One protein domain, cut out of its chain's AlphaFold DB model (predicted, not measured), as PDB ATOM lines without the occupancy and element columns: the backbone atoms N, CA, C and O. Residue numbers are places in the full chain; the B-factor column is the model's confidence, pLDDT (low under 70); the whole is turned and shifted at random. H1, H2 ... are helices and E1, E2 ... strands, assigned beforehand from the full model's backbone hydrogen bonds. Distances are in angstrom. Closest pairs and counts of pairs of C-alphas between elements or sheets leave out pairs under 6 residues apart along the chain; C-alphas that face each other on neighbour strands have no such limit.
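AT A GLANCE: This is residues 655 to 704 of the 822 residues of the protein "V-type ATP synthase subunit I" of Halobacteriales archaeon SW_7_68_16 (UniProt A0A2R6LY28). At one end lies a small antiparallel sheet of three short strands, and at the other end one helix, H1, set crosswise to the long axis and separate from the sheet. Residues 655 to 658 and the link from E3 to H1 lie between the two, while the link from E2 to E3, residues 669 to 678, makes a wide loop that arches over one face of the sheet from one edge strand to the other. The printed part has 50 residues with three named strands and one named helix, in the chain order E1, E2, E3, H1; the sheet's order is E2, E1, E3, and the class is mixed, helices and strands. The whole is compact by its radius of gyration of the C-alphas, 11.0 A, yet elongated in outline, spanning 33 by 20 by 13 A.

IN THESE COORDINATES: Find C-alpha 659 at (-16.497, 20.347, 17.871); from there E1 runs through residues 659 to 662, 10.0 A. E2 is residues 665 to 668, 10.1 A, and E3 is residues 679 to 682, 9.2 A. Look next at C-alpha 691 at (0.172, 9.191, 12.839), where H1, residues 691 to 704, begins; it runs 19.5 A to C-alpha 704 at (-3.718, 28.303, 13.205).

HOW THE PARTS SIT: Start at E1, the inner strand. E2 and E1 form a hairpin, antiparallel at 145 degrees, with N 660 and O 667 within hydrogen-bond range at 2.9 A. E1 and E3 are antiparallel at 157 degrees, with N 659 and O 682 at 2.8 A. The edge strands E2 and E3 are apart. H1 is not on the sheet, with 0 pairs of C-alphas within 10 A. In H1 every O i to N i+4 pair is within hydrogen-bond range.

THE WHOLE: The C-alphas of His 663 and Val 692 are the two farthest apart, 33.8 A. The printed part has no cut, and no link is long. Mean pLDDT of the printed part is 72.3; look for values under 70 at residues 663 to 664, 670 to 678, 681 and 689.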
ATOM      1  N   LEU A 655     -11.861  24.666  14.250       79.06
ATOM      2  CA  LEU A 655     -10.901  24.245  13.224       79.06
ATOM      3  C   LEU A 655      -9.703  23.500  13.827       79.06
ATOM      4  O   LEU A 655      -9.251  22.496  13.275       79.06
ATOM      5  N   VAL A 656      -9.200  23.970  14.969       81.19
ATOM      6  CA  VAL A 656      -8.045  23.366  15.644       81.19
ATOM      7  C   VAL A 656      -8.445  22.070  16.347       81.19
ATOM      8  O   VAL A 656      -7.910  21.011  16.019       81.19
ATOM      9  N   PHE A 657      -9.393  22.138  17.282       82.88
ATOM     10  CA  PHE A 657      -9.728  21.057  18.214       82.88
ATOM     11  C   PHE A 657     -10.902  20.187  17.777       82.88
ATOM     12  O   PHE A 657     -11.076  19.110  18.327       82.88
ATOM     13  N   GLY A 658     -11.711  20.614  16.811       78.12
ATOM     14  CA  GLY A 658     -12.960  19.936  16.468       78.12
ATOM     15  C   GLY A 658     -14.070  20.209  17.483       78.12
ATOM     16  O   GLY A 658     -13.809  20.548  18.637       78.12
ATOM     17  N   ALA A 659     -15.321  20.075  17.054       81.69
ATOM     18  CA  ALA A 659     -16.497  20.347  17.871       81.69
ATOM     19  C   ALA A 659     -17.611  19.324  17.612       81.69
ATOM     20  O   ALA A 659     -17.807  18.872  16.480       81.69
ATOM     21  N   TYR A 660     -18.361  18.991  18.659       79.00
ATOM     22  CA  TYR A 660     -19.569  18.168  18.595       79.00
ATOM     23  C   TYR A 660     -20.724  18.836  19.344       79.00
ATOM     24  O   TYR A 660     -20.500  19.674  20.223       79.00
ATOM     25  N   VAL A 661     -21.955  18.465  18.989       74.69
ATOM     26  CA  VAL A 661     -23.174  18.931  19.664       74.69
ATOM     27  C   VAL A 661     -23.663  17.877  20.644       74.69
ATOM     28  O   VAL A 661     -23.808  16.702  20.299       74.69
ATOM     29  N   HIS A 662     -23.981  18.311  21.860       72.69
ATOM     30  CA  HIS A 662     -24.701  17.507  22.838       72.69
ATOM     31  C   HIS A 662     -25.774  18.370  23.505       72.69
ATOM     32  O   HIS A 662     -25.462  19.396  24.091       72.69
ATOM     33  N   HIS A 663     -27.049  17.987  23.376       65.62
ATOM     34  CA  HIS A 663     -28.188  18.750  23.915       65.62
ATOM     35  C   HIS A 663     -28.210  20.246  23.530       65.62
ATOM     36  O   HIS A 663     -28.659  21.080  24.306       65.62
ATOM     37  N   GLY A 664     -27.746  20.588  22.321       64.50
ATOM     38  CA  GLY A 664     -27.696  21.974  21.838       64.50
ATOM     39  C   GLY A 664     -26.524  22.805  22.378       64.50
ATOM     40  O   GLY A 664     -26.421  23.985  22.044       64.50
ATOM     41  N   GLU A 665     -25.627  22.204  23.165       71.00
ATOM     42  CA  GLU A 665     -24.353  22.792  23.581       71.00
ATOM     43  C   GLU A 665     -23.222  22.343  22.649       71.00
ATOM     44  O   GLU A 665     -23.172  21.191  22.201       71.00
ATOM     45  N   TYR A 666     -22.298  23.262  22.359       74.00
ATOM     46  CA  TYR A 666     -21.085  22.962  21.605       74.00
ATOM     47  C   TYR A 666     -19.958  22.579  22.562       74.00
ATOM     48  O   TYR A 666     -19.581  23.364  23.433       74.00
ATOM     49  N   HIS A 667     -19.361  21.410  22.347       77.56
ATOM     50  CA  HIS A 667     -18.193  20.958  23.096       77.56
ATOM     51  C   HIS A 667     -17.021  20.694  22.153       77.56
ATOM     52  O   HIS A 667     -17.188  20.112  21.080       77.56
ATOM     53  N   PHE A 668     -15.821  21.107  22.563       81.44
ATOM     54  CA  PHE A 668     -14.599  20.844  21.806       81.44
ATOM     55  C   PHE A 668     -14.086  19.422  22.060       81.44
ATOM     56  O   PHE A 668     -14.148  18.913  23.182       81.44
ATOM     57  N   ILE A 669     -13.568  18.775  21.014       77.25
ATOM     58  CA  ILE A 669     -13.053  17.405  21.087       77.25
ATOM     59  C   ILE A 669     -11.626  17.456  21.652       77.25
ATOM     60  O   ILE A 669     -10.654  17.651  20.927       77.25
ATOM     61  N   PHE A 670     -11.487  17.290  22.968       66.75
ATOM     62  CA  PHE A 670     -10.180  17.096  23.598       66.75
ATOM     63  C   PHE A 670      -9.796  15.605  23.590       66.75
ATOM     64  O   PHE A 670     -10.651  14.736  23.747       66.75
ATOM     65  N   ILE A 671      -8.506  15.341  23.362       48.78
ATOM     66  CA  ILE A 671      -7.867  14.040  23.085       48.78
ATOM     67  C   ILE A 671      -8.505  12.856  23.857       48.78
ATOM     68  O   ILE A 671      -8.486  12.830  25.083       48.78
ATOM     69  N   GLU A 672      -8.992  11.874  23.081       43.31
ATOM     70  CA  GLU A 672      -9.592  10.565  23.429       43.31
ATOM     71  C   GLU A 672     -10.897  10.549  24.263       43.31
ATOM     72  O   GLU A 672     -10.900  10.651  25.486       43.31
ATOM     73  N   GLY A 673     -12.019  10.253  23.583       51.34
ATOM     74  CA  GLY A 673     -13.233   9.677  24.192       51.34
ATOM     75  C   GLY A 673     -14.532  10.489  24.080       51.34
ATOM     76  O   GLY A 673     -15.594   9.939  24.361       51.34
ATOM     77  N   GLY A 674     -14.483  11.755  23.650       50.66
ATOM     78  CA  GLY A 674     -15.631  12.678  23.731       50.66
ATOM     79  C   GLY A 674     -16.713  12.563  22.646       50.66
ATOM     80  O   GLY A 674     -17.832  13.009  22.870       50.66
ATOM     81  N   SER A 675     -16.433  11.963  21.481       55.62
ATOM     82  CA  SER A 675     -17.367  11.971  20.334       55.62
ATOM     83  C   SER A 675     -18.232  10.712  20.192       55.62
ATOM     84  O   SER A 675     -19.051  10.621  19.273       55.62
ATOM     85  N   HIS A 676     -18.067   9.710  21.062       51.91
ATOM     86  CA  HIS A 676     -18.746   8.425  20.902       51.91
ATOM     87  C   HIS A 676     -20.264   8.542  21.117       51.91
ATOM     88  O   HIS A 676     -20.750   8.480  22.242       51.91
ATOM     89  N   GLY A 677     -21.010   8.634  20.010       56.81
ATOM     90  CA  GLY A 677     -22.478   8.669  19.995       56.81
ATOM     91  C   GLY A 677     -23.095  10.062  19.840       56.81
ATOM     92  O   GLY A 677     -24.314  10.177  19.942       56.81
ATOM     93  N   HIS A 678     -22.286  11.093  19.575       67.81
ATOM     94  CA  HIS A 678     -22.736  12.478  19.403       67.81
ATOM     95  C   HIS A 678     -22.471  12.990  17.981       67.81
ATOM     96  O   HIS A 678     -21.598  12.477  17.279       67.81
ATOM     97  N   GLU A 679     -23.241  13.988  17.547       71.62
ATOM     98  CA  GLU A 679     -23.109  14.575  16.212       71.62
ATOM     99  C   GLU A 679     -21.874  15.479  16.153       71.62
ATOM    100  O   GLU A 679     -21.786  16.496  16.844       71.62
ATOM    101  N   VAL A 680     -20.885  15.074  15.355       74.12
ATOM    102  CA  VAL A 680     -19.641  15.824  15.157       74.12
ATOM    103  C   VAL A 680     -19.875  16.885  14.086       74.12
ATOM    104  O   VAL A 680     -20.144  16.545  12.938       74.12
ATOM    105  N   LEU A 681     -19.723  18.159  14.453       69.94
ATOM    106  CA  LEU A 681     -19.821  19.293  13.527       69.94
ATOM    107  C   LEU A 681     -18.545  19.462  12.712       69.94
ATOM    108  O   LEU A 681     -18.583  19.755  11.520       69.94
ATOM    109  N   PHE A 682     -17.399  19.312  13.376       74.31
ATOM    110  CA  PHE A 682     -16.096  19.428  12.744       74.31
ATOM    111  C   PHE A 682     -15.090  18.519  13.458       74.31
ATOM    112  O   PHE A 682     -14.993  18.576  14.682       74.31
ATOM    113  N   PRO A 683     -14.327  17.682  12.738       70.19
ATOM    114  CA  PRO A 683     -13.414  16.727  13.362       70.19
ATOM    115  C   PRO A 683     -12.171  17.388  13.980       70.19
ATOM    116  O   PRO A 683     -11.642  16.871  14.957       70.19
ATOM    117  N   GLY A 684     -11.736  18.547  13.474       77.06
ATOM    118  CA  GLY A 684     -10.568  19.276  13.984       77.06
ATOM    119  C   GLY A 684      -9.236  18.779  13.420       77.06
ATOM    120  O   GLY A 684      -9.059  17.591  13.148       77.06
ATOM    121  N   LEU A 685      -8.276  19.692  13.259       79.25
ATOM    122  CA  LEU A 685      -6.937  19.390  12.736       79.25
ATOM    123  C   LEU A 685      -6.133  18.455  13.651       79.25
ATOM    124  O   LEU A 685      -5.339  17.649  13.166       79.25
ATOM    125  N   VAL A 686      -6.341  18.536  14.968       81.31
ATOM    126  CA  VAL A 686      -5.562  17.764  15.954       81.31
ATOM    127  C   VAL A 686      -6.082  16.341  16.198       81.31
ATOM    128  O   VAL A 686      -5.414  15.574  16.886       81.31
ATOM    129  N   ASN A 687      -7.223  15.956  15.611       75.19
ATOM    130  CA  ASN A 687      -7.852  14.641  15.813       75.19
ATOM    131  C   ASN A 687      -7.702  13.695  14.605       75.19
ATOM    132  O   ASN A 687      -8.530  12.808  14.397       75.19
ATOM    133  N   ALA A 688      -6.674  13.883  13.773       72.00
ATOM    134  CA  ALA A 688      -6.480  13.074  12.571       72.00
ATOM    135  C   ALA A 688      -6.148  11.596  12.885       72.00
ATOM    136  O   ALA A 688      -5.333  11.300  13.754       72.00
ATOM    137  N   GLU A 689      -6.726  10.663  12.119       68.19
ATOM    138  CA  GLU A 689      -6.668   9.217  12.406       68.19
ATOM    139  C   GLU A 689      -5.296   8.562  12.148       68.19
ATOM    140  O   GLU A 689      -4.982   7.523  12.733       68.19
ATOM    141  N   SER A 690      -4.459   9.134  11.273       74.94
ATOM    142  CA  SER A 690      -3.130   8.585  10.963       74.94
ATOM    143  C   SER A 690      -2.008   9.325  11.697       74.94
ATOM    144  O   SER A 690      -2.051  10.545  11.850       74.94
ATOM    145  N   ALA A 691      -0.949   8.609  12.094       71.94
ATOM    146  CA  ALA A 691       0.172   9.191  12.839       71.94
ATOM    147  C   ALA A 691       0.881  10.336  12.084       71.94
ATOM    148  O   ALA A 691       1.276  11.324  12.693       71.94
ATOM    149  N   VAL A 692       1.013  10.231  10.756       73.00
ATOM    150  CA  VAL A 692       1.647  11.271   9.924       73.00
ATOM    151  C   VAL A 692       0.745  12.500   9.810       73.00
ATOM    152  O   VAL A 692       1.206  13.625   9.996       73.00
ATOM    153  N   THR A 693      -0.552  12.299   9.561       71.69
ATOM    154  CA  THR A 693      -1.523  13.402   9.477       71.69
ATOM    155  C   THR A 693      -1.746  14.080  10.821       71.69
ATOM    156  O   THR A 693      -2.006  15.274  10.843       71.69
ATOM    157  N   LEU A 694      -1.606  13.358  11.935       75.88
ATOM    158  CA  LEU A 694      -1.712  13.918  13.279       75.88
ATOM    159  C   LEU A 694      -0.532  14.844  13.595       75.88
ATOM    160  O   LEU A 694      -0.745  15.940  14.095       75.88
ATOM    161  N   VAL A 695       0.702  14.468  13.242       77.69
ATOM    162  CA  VAL A 695       1.870  15.351  13.434       77.69
ATOM    163  C   VAL A 695       1.730  16.635  12.612       77.69
ATOM    164  O   VAL A 695       1.929  17.728  13.141       77.69
ATOM    165  N   ILE A 696       1.338  16.520  11.340       76.69
ATOM    166  CA  ILE A 696       1.101  17.681  10.466       76.69
ATOM    167  C   ILE A 696      -0.068  18.524  10.994       76.69
ATOM    168  O   ILE A 696       0.046  19.746  11.081       76.69
ATOM    169  N   GLY A 697      -1.164  17.878  11.394       78.75
ATOM    170  CA  GLY A 697      -2.361  18.520  11.932       78.75
ATOM    171  C   GLY A 697      -2.121  19.246  13.253       78.75
ATOM    172  O   GLY A 697      -2.655  20.329  13.449       78.75
ATOM    173  N   VAL A 698      -1.253  18.728  14.126       81.44
ATOM    174  CA  VAL A 698      -0.848  19.406  15.369       81.44
ATOM    175  C   VAL A 698      -0.004  20.644  15.076       81.44
ATOM    176  O   VAL A 698      -0.264  21.696  15.653       81.44
ATOM    177  N   ILE A 699       0.971  20.562  14.164       80.94
ATOM    178  CA  ILE A 699       1.796  21.725  13.791       80.94
ATOM    179  C   ILE A 699       0.925  22.809  13.145       80.94
ATOM    180  O   ILE A 699       0.956  23.963  13.573       80.94
ATOM    181  N   ALA A 700       0.108  22.432  12.159       75.19
ATOM    182  CA  ALA A 700      -0.833  23.339  11.508       75.19
ATOM    183  C   ALA A 700      -1.864  23.898  12.502       75.19
ATOM    184  O   ALA A 700      -2.177  25.083  12.458       75.19
ATOM    185  N   GLY A 701      -2.344  23.073  13.435       80.75
ATOM    186  CA  GLY A 701      -3.273  23.459  14.491       80.75
ATOM    187  C   GLY A 701      -2.678  24.481  15.459       80.75
ATOM    188  O   GLY A 701      -3.350  25.453  15.777       80.75
ATOM    189  N   ILE A 702      -1.415  24.332  15.876       85.44
ATOM    190  CA  ILE A 702      -0.725  25.324  16.719       85.44
ATOM    191  C   ILE A 702      -0.565  26.649  15.968       85.44
ATOM    192  O   ILE A 702      -0.880  27.704  16.519       85.44
ATOM    193  N   LEU A 703      -0.113  26.601  14.712       79.94
ATOM    194  CA  LEU A 703       0.034  27.797  13.881       79.94
ATOM    195  C   LEU A 703      -1.308  28.514  13.695       79.94
ATOM    196  O   LEU A 703      -1.387  29.722  13.904       79.94
ATOM    197  N   LEU A 704      -2.369  27.769  13.372       81.50
ATOM    198  CA  LEU A 704      -3.718  28.303  13.205       81.50
ATOM    199  C   LEU A 704      -4.295  28.831  14.522       81.50
ATOM    200  O   LEU A 704      -4.939  29.874  14.518       81.50
TER     201      LEU A 704